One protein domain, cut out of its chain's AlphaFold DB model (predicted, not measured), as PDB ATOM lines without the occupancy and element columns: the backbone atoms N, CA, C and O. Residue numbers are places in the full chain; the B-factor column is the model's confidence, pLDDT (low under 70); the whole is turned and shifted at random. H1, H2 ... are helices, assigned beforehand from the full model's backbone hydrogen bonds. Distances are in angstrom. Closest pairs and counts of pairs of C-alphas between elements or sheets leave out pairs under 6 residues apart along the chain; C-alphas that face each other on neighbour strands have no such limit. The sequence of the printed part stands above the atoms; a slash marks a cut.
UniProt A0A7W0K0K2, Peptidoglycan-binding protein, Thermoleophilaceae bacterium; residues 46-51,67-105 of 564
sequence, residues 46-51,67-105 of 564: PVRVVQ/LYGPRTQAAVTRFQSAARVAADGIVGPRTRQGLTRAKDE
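AT A GLANCE: This is residues 46 to 51 and 67 to 105 of the 564 residues of the protein "Peptidoglycan-binding protein" of Thermoleophilaceae bacterium (UniProt A0A7W0K0K2). A bar with two shorter pieces set crosswise to it: the longest helix, H2, makes the bar, H1 lies near its first part and H3 near its later part, both at a large angle to it. The three helices are only loosely packed, for no two of them clearly touch, and the link of residues 83 to 92 folds back beside H2 before H3 begins. The printed part has 45 residues, with the named helices H1, H2 and H3 in that order along the chain, and no named strand; the class is all helix. The whole is compact, with a radius of gyration of the C-alphas of 9.7 A, and its outline is rounded, spanning 26 by 19 by 15 A.

IN THESE COORDINATES: Find C-alpha 46 at (-24.615, 34.569, 20.110), where H1 begins; it holds residues 46 to 51. After the cut, go to C-alpha 70 at (-18.948, 43.540, 32.720): here begins H2, residues 70 to 82, which measures 18.4 A from first to last C-alpha. Read on to Pro 93, where H3 begins; it holds residues 93 to 104, measures 16.5 A from first to last C-alpha, and has its last C-alpha, that of Asp 104, at (-37.940, 46.858, 14.515).

HOW THE PARTS SIT: Start at Gln 51 and look across to Thr 72: their C-alphas, the closest of H1 and H2, are 6.8 A apart, and the two helices are close but not clearly touching. The lines of H1 and H2 stand at 71 degrees, only just about perpendicular. Further along H2, look at Gln 80 and then at Thr 95 of H3: theirs are the closest C-alphas of these two helices, 6.6 A apart, and H2 and H3 are again close but not clearly touching. Their lines stand at 76 degrees, about perpendicular. H1 and H3 are apart, but only just: their closest C-alphas are 8.3 A from each other. In the backbones of H1, H2 and H3 you will find every O i to N i+4 pair within hydrogen-bond range.

THE WHOLE: The two C-alphas farthest apart are those of Gly 69 and Glu 105, at 27.3 A. Between Gln 51 and Leu 67 the printed part has a cut: residues 52 to 66 are not printed, and the C-alphas of 51 and 67 are 9.0 A apart across it. The link from H1 to H2 runs across this cut; the link from H2 to H3, 10 residues, is short. The mean pLDDT of the printed part is 79.9, and the model's confidence is under 70 at residues 69 to 70, residue 74 and residues 88 to 89.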
ATOM      1  N   PRO A  46     -23.411  33.973  19.524       85.56
ATOM      2  CA  PRO A  46     -24.615  34.569  20.110       85.56
ATOM      3  C   PRO A  46     -24.350  35.859  20.902       85.56
ATOM      4  O   PRO A  46     -25.152  36.794  20.843       85.56
ATOM      5  N   VAL A  47     -23.212  35.950  21.601       86.81
ATOM      6  CA  VAL A  47     -22.820  37.153  22.351       86.81
ATOM      7  C   VAL A  47     -22.504  38.295  21.386       86.81
ATOM      8  O   VAL A  47     -23.036  39.393  21.564       86.81
ATOM      9  N   ARG A  48     -21.781  38.033  20.283       89.25
ATOM     10  CA  ARG A  48     -21.546  39.044  19.231       89.25
ATOM     11  C   ARG A  48     -22.853  39.592  18.664       89.25
ATOM     12  O   ARG A  48     -22.962  40.793  18.409       89.25
ATOM     13  N   VAL A  49     -23.863  38.743  18.462       90.31
ATOM     14  CA  VAL A  49     -25.184  39.180  17.975       90.31
ATOM     15  C   VAL A  49     -25.832  40.159  18.957       90.31
ATOM     16  O   VAL A  49     -26.324  41.216  18.539       90.31
ATOM     17  N   VAL A  50     -25.798  39.857  20.256       90.06
ATOM     18  CA  VAL A  50     -26.320  40.751  21.299       90.06
ATOM     19  C   VAL A  50     -25.530  42.053  21.360       90.06
ATOM     20  O   VAL A  50     -26.138  43.123  21.296       90.06
ATOM     21  N   GLN A  51     -24.198  41.996  21.414       92.19
ATOM     22  CA  GLN A  51     -23.341  43.182  21.470       92.19
ATOM     23  C   GLN A  51     -23.564  44.087  20.245       92.19
ATOM     24  O   GLN A  51     -23.788  45.290  20.387       92.19
ATOM     25  N   LEU A  67     -17.408  38.152  23.939       77.75
ATOM     26  CA  LEU A  67     -17.145  37.964  25.360       77.75
ATOM     27  C   LEU A  67     -18.181  38.734  26.182       77.75
ATOM     28  O   LEU A  67     -18.303  39.962  26.120       77.75
ATOM     29  N   TYR A  68     -18.978  38.020  26.973       75.38
ATOM     30  CA  TYR A  68     -19.996  38.641  27.815       75.38
ATOM     31  C   TYR A  68     -19.359  39.141  29.118       75.38
ATOM     32  O   TYR A  68     -19.543  38.568  30.189       75.38
ATOM     33  N   GLY A  69     -18.575  40.214  29.001       65.81
ATOM     34  CA  GLY A  69     -17.899  40.877  30.116       65.81
ATOM     35  C   GLY A  69     -18.769  41.901  30.864       65.81
ATOM     36  O   GLY A  69     -19.947  42.101  30.524       65.81
ATOM     37  N   PRO A  70     -18.199  42.627  31.850       63.44
ATOM     38  CA  PRO A  70     -18.948  43.540  32.720       63.44
ATOM     39  C   PRO A  70     -19.621  44.682  31.952       63.44
ATOM     40  O   PRO A  70     -20.727  45.110  32.285       63.44
ATOM     41  N   ARG A  71     -18.997  45.157  30.863       71.38
ATOM     42  CA  ARG A  71     -19.572  46.210  30.004       71.38
ATOM     43  C   ARG A  71     -20.794  45.713  29.237       71.38
ATOM     44  O   ARG A  71     -21.795  46.434  29.154       71.38
ATOM     45  N   THR A  72     -20.739  44.480  28.734       81.31
ATOM     46  CA  THR A  72     -21.871  43.832  28.063       81.31
ATOM     47  C   THR A  72     -23.015  43.627  29.054       81.31
ATOM     48  O   THR A  72     -24.145  44.022  28.761       81.31
ATOM     49  N   GLN A  73     -22.723  43.121  30.257       76.81
ATOM     50  CA  GLN A  73     -23.714  42.955  31.323       76.81
ATOM     51  C   GLN A  73     -24.364  44.287  31.709       76.81
ATOM     52  O   GLN A  73     -25.587  44.408  31.666       76.81
ATOM     53  N   ALA A  74     -23.571  45.326  31.982       67.81
ATOM     54  CA  ALA A  74     -24.084  46.650  32.325       67.81
ATOM     55  C   ALA A  74     -24.935  47.260  31.198       67.81
ATOM     56  O   ALA A  74     -25.921  47.958  31.452       67.81
ATOM     57  N   ALA A  75     -24.578  47.036  29.930       78.25
ATOM     58  CA  ALA A  75     -25.398  47.450  28.792       78.25
ATOM     59  C   ALA A  75     -26.734  46.698  28.731       78.25
ATOM     60  O   ALA A  75     -27.767  47.324  28.484       78.25
ATOM     61  N   VAL A  76     -26.734  45.390  29.000       84.31
ATOM     62  CA  VAL A  76     -27.957  44.581  29.070       84.31
ATOM     63  C   VAL A  76     -28.849  45.034  30.222       84.31
ATOM     64  O   VAL A  76     -30.017  45.317  29.978       84.31
ATOM     65  N   THR A  77     -28.316  45.230  31.428       75.25
ATOM     66  CA  THR A  77     -29.075  45.720  32.592       75.25
ATOM     67  C   THR A  77     -29.741  47.075  32.324       75.25
ATOM     68  O   THR A  77     -30.923  47.278  32.628       75.25
ATOM     69  N   ARG A  78     -29.014  48.008  31.694       79.81
ATOM     70  CA  ARG A  78     -29.553  49.318  31.289       79.81
ATOM     71  C   ARG A  78     -30.661  49.174  30.243       79.81
ATOM     72  O   ARG A  78     -31.727  49.772  30.391       79.81
ATOM     73  N   PHE A  79     -30.438  48.344  29.224       87.25
ATOM     74  CA  PHE A  79     -31.445  48.048  28.207       87.25
ATOM     75  C   PHE A  79     -32.711  47.435  28.818       87.25
ATOM     76  O   PHE A  79     -33.815  47.877  28.512       87.25
ATOM     77  N   GLN A  80     -32.561  46.449  29.698       85.88
ATOM     78  CA  GLN A  80     -33.663  45.753  30.354       85.88
ATOM     79  C   GLN A  80     -34.520  46.698  31.193       85.88
ATOM     80  O   GLN A  80     -35.747  46.680  31.083       85.88
ATOM     81  N   SER A  81     -33.866  47.581  31.951       77.25
ATOM     82  CA  SER A  81     -34.527  48.628  32.732       77.25
ATOM     83  C   SER A  81     -35.402  49.516  31.837       77.25
ATOM     84  O   SER A  81     -36.571  49.759  32.135       77.25
ATOM     85  N   ALA A  82     -34.873  49.942  30.686       76.00
ATOM     86  CA  ALA A  82     -35.613  50.764  29.730       76.00
ATOM     87  C   ALA A  82     -36.712  49.995  28.981       76.00
ATOM     88  O   ALA A  82     -37.766  50.556  28.680       76.00
ATOM     89  N   ALA A  83     -36.494  48.708  28.712       77.31
ATOM     90  CA  ALA A  83     -37.471  47.808  28.109       77.31
ATOM     91  C   ALA A  83     -38.541  47.318  29.105       77.31
ATOM     92  O   ALA A  83     -39.445  46.587  28.704       77.31
ATOM     93  N   ARG A  84     -38.463  47.730  30.383       80.00
ATOM     94  CA  ARG A  84     -39.363  47.324  31.479       80.00
ATOM     95  C   ARG A  84     -39.445  45.803  31.657       80.00
ATOM     96  O   ARG A  84     -40.507  45.260  31.952       80.00
ATOM     97  N   VAL A  85     -38.316  45.126  31.478       79.25
ATOM     98  CA  VAL A  85     -38.129  43.713  31.837       79.25
ATOM     99  C   VAL A  85     -37.219  43.617  33.068       79.25
ATOM    100  O   VAL A  85     -36.690  44.631  33.521       79.25
ATOM    101  N   ALA A  86     -37.059  42.420  33.640       72.94
ATOM    102  CA  ALA A  86     -36.147  42.214  34.766       72.94
ATOM    103  C   ALA A  86     -34.726  42.668  34.382       72.94
ATOM    104  O   ALA A  86     -34.207  42.254  33.349       72.94
ATOM    105  N   ALA A  87     -34.140  43.564  35.182       73.31
ATOM    106  CA  ALA A  87     -32.814  44.144  34.958       73.31
ATOM    107  C   ALA A  87     -31.723  43.289  35.619       73.31
ATOM    108  O   ALA A  87     -30.961  43.757  36.459       73.31
ATOM    109  N   ASP A  88     -31.704  42.011  35.265       64.56
ATOM    110  CA  ASP A  88     -30.833  40.976  35.832       64.56
ATOM    111  C   ASP A  88     -29.469  40.871  35.127       64.56
ATOM    112  O   ASP A  88     -28.579  40.168  35.595       64.56
ATOM    113  N   GLY A  89     -29.271  41.581  34.013       69.62
ATOM    114  CA  GLY A  89     -28.052  41.478  33.214       69.62
ATOM    115  C   GLY A  89     -27.953  40.174  32.416       69.62
ATOM    116  O   GLY A  89     -26.880  39.886  31.890       69.62
ATOM    117  N   ILE A  90     -29.046  39.413  32.301       79.12
ATOM    118  CA  ILE A  90     -29.137  38.115  31.629       79.12
ATOM    119  C   ILE A  90     -30.034  38.215  30.385       79.12
ATOM    120  O   ILE A  90     -31.204  38.612  30.406       79.12
ATOM    121  N   VAL A  91     -29.518  37.780  29.240       81.56
ATOM    122  CA  VAL A  91     -30.265  37.743  27.980       81.56
ATOM    123  C   VAL A  91     -31.058  36.445  27.864       81.56
ATOM    124  O   VAL A  91     -30.666  35.518  27.157       81.56
ATOM    125  N   GLY A  92     -32.207  36.407  28.538       80.75
ATOM    126  CA  GLY A  92     -33.244  35.389  28.338       80.75
ATOM    127  C   GLY A  92     -34.281  35.753  27.260       80.75
ATOM    128  O   GLY A  92     -34.170  36.805  26.615       80.75
ATOM    129  N   PRO A  93     -35.333  34.929  27.075       79.25
ATOM    130  CA  PRO A  93     -36.334  35.099  26.012       79.25
ATOM    131  C   PRO A  93     -37.008  36.477  25.998       79.25
ATOM    132  O   PRO A  93     -37.121  37.112  24.949       79.25
ATOM    133  N   ARG A  94     -37.381  37.008  27.173       78.75
ATOM    134  CA  ARG A  94     -37.981  38.351  27.295       78.75
ATOM    135  C   ARG A  94     -37.020  39.458  26.863       78.75
ATOM    136  O   ARG A  94     -37.431  40.381  26.161       78.75
ATOM    137  N   THR A  95     -35.743  39.350  27.236       84.25
ATOM    138  CA  THR A  95     -34.696  40.294  26.824       84.25
ATOM    139  C   THR A  95     -34.490  40.235  25.308       84.25
ATOM    140  O   THR A  95     -34.480  41.279  24.657       84.25
ATOM    141  N   ARG A  96     -34.418  39.031  24.717       86.81
ATOM    142  CA  ARG A  96     -34.315  38.834  23.256       86.81
ATOM    143  C   ARG A  96     -35.510  39.433  22.517       86.81
ATOM    144  O   ARG A  96     -35.326  40.194  21.573       86.81
ATOM    145  N   GLN A  97     -36.726  39.159  22.984       83.62
ATOM    146  CA  GLN A  97     -37.945  39.720  22.407       83.62
ATOM    147  C   GLN A  97     -37.951  41.254  22.493       83.62
ATOM    148  O   GLN A  97     -38.314  41.929  21.529       83.62
ATOM    149  N   GLY A  98     -37.510  41.814  23.623       84.44
ATOM    150  CA  GLY A  98     -37.314  43.252  23.786       84.44
ATOM    151  C   GLY A  98     -36.324  43.819  22.767       84.44
ATOM    152  O   GLY A  98     -36.612  44.842  22.147       84.44
ATOM    153  N   LEU A  99     -35.175  43.164  22.569       86.56
ATOM    154  CA  LEU A  99     -34.155  43.588  21.602       86.56
ATOM    155  C   LEU A  99     -34.695  43.564  20.167       86.56
ATOM    156  O   LEU A  99     -34.455  44.510  19.418       86.56
ATOM    157  N   THR A 100     -35.464  42.535  19.798       86.06
ATOM    158  CA  THR A 100     -36.125  42.438  18.486       86.06
ATOM    159  C   THR A 100     -37.142  43.559  18.293       86.06
ATOM    160  O   THR A 100     -37.049  44.308  17.324       86.06
ATOM    161  N   ARG A 101     -38.046  43.780  19.260       83.88
ATOM    162  CA  ARG A 101     -39.005  44.898  19.204       83.88
ATOM    163  C   ARG A 101     -38.299  46.246  19.072       83.88
ATOM    164  O   ARG A 101     -38.661  47.048  18.218       83.88
ATOM    165  N   ALA A 102     -37.260  46.483  19.871       83.19
ATOM    166  CA  ALA A 102     -36.482  47.715  19.817       83.19
ATOM    167  C   ALA A 102     -35.716  47.868  18.492       83.19
ATOM    168  O   ALA A 102     -35.508  48.982  18.016       83.19
ATOM    169  N   LYS A 103     -35.288  46.773  17.860       82.50
ATOM    170  CA  LYS A 103     -34.682  46.801  16.525       82.50
ATOM    171  C   LYS A 103     -35.711  47.203  15.467       82.50
ATOM    172  O   LYS A 103     -35.393  48.023  14.605       82.50
ATOM    173  N   ASP A 104     -36.928  46.686  15.556       78.25
ATOM    174  CA  ASP A 104     -37.940  46.858  14.515       78.25
ATOM    175  C   ASP A 104     -38.737  48.158  14.662       78.25
ATOM    176  O   ASP A 104     -39.139  48.746  13.658       78.25
ATOM    177  N   GLU A 105     -38.850  48.693  15.878       79.62
ATOM    178  CA  GLU A 105     -39.543  49.949  16.158       79.62
ATOM    179  C   GLU A 105     -38.929  51.129  15.380       79.62
ATOM    180  O   GLU A 105     -37.753  51.479  15.546       79.62
TER     181      GLU A 105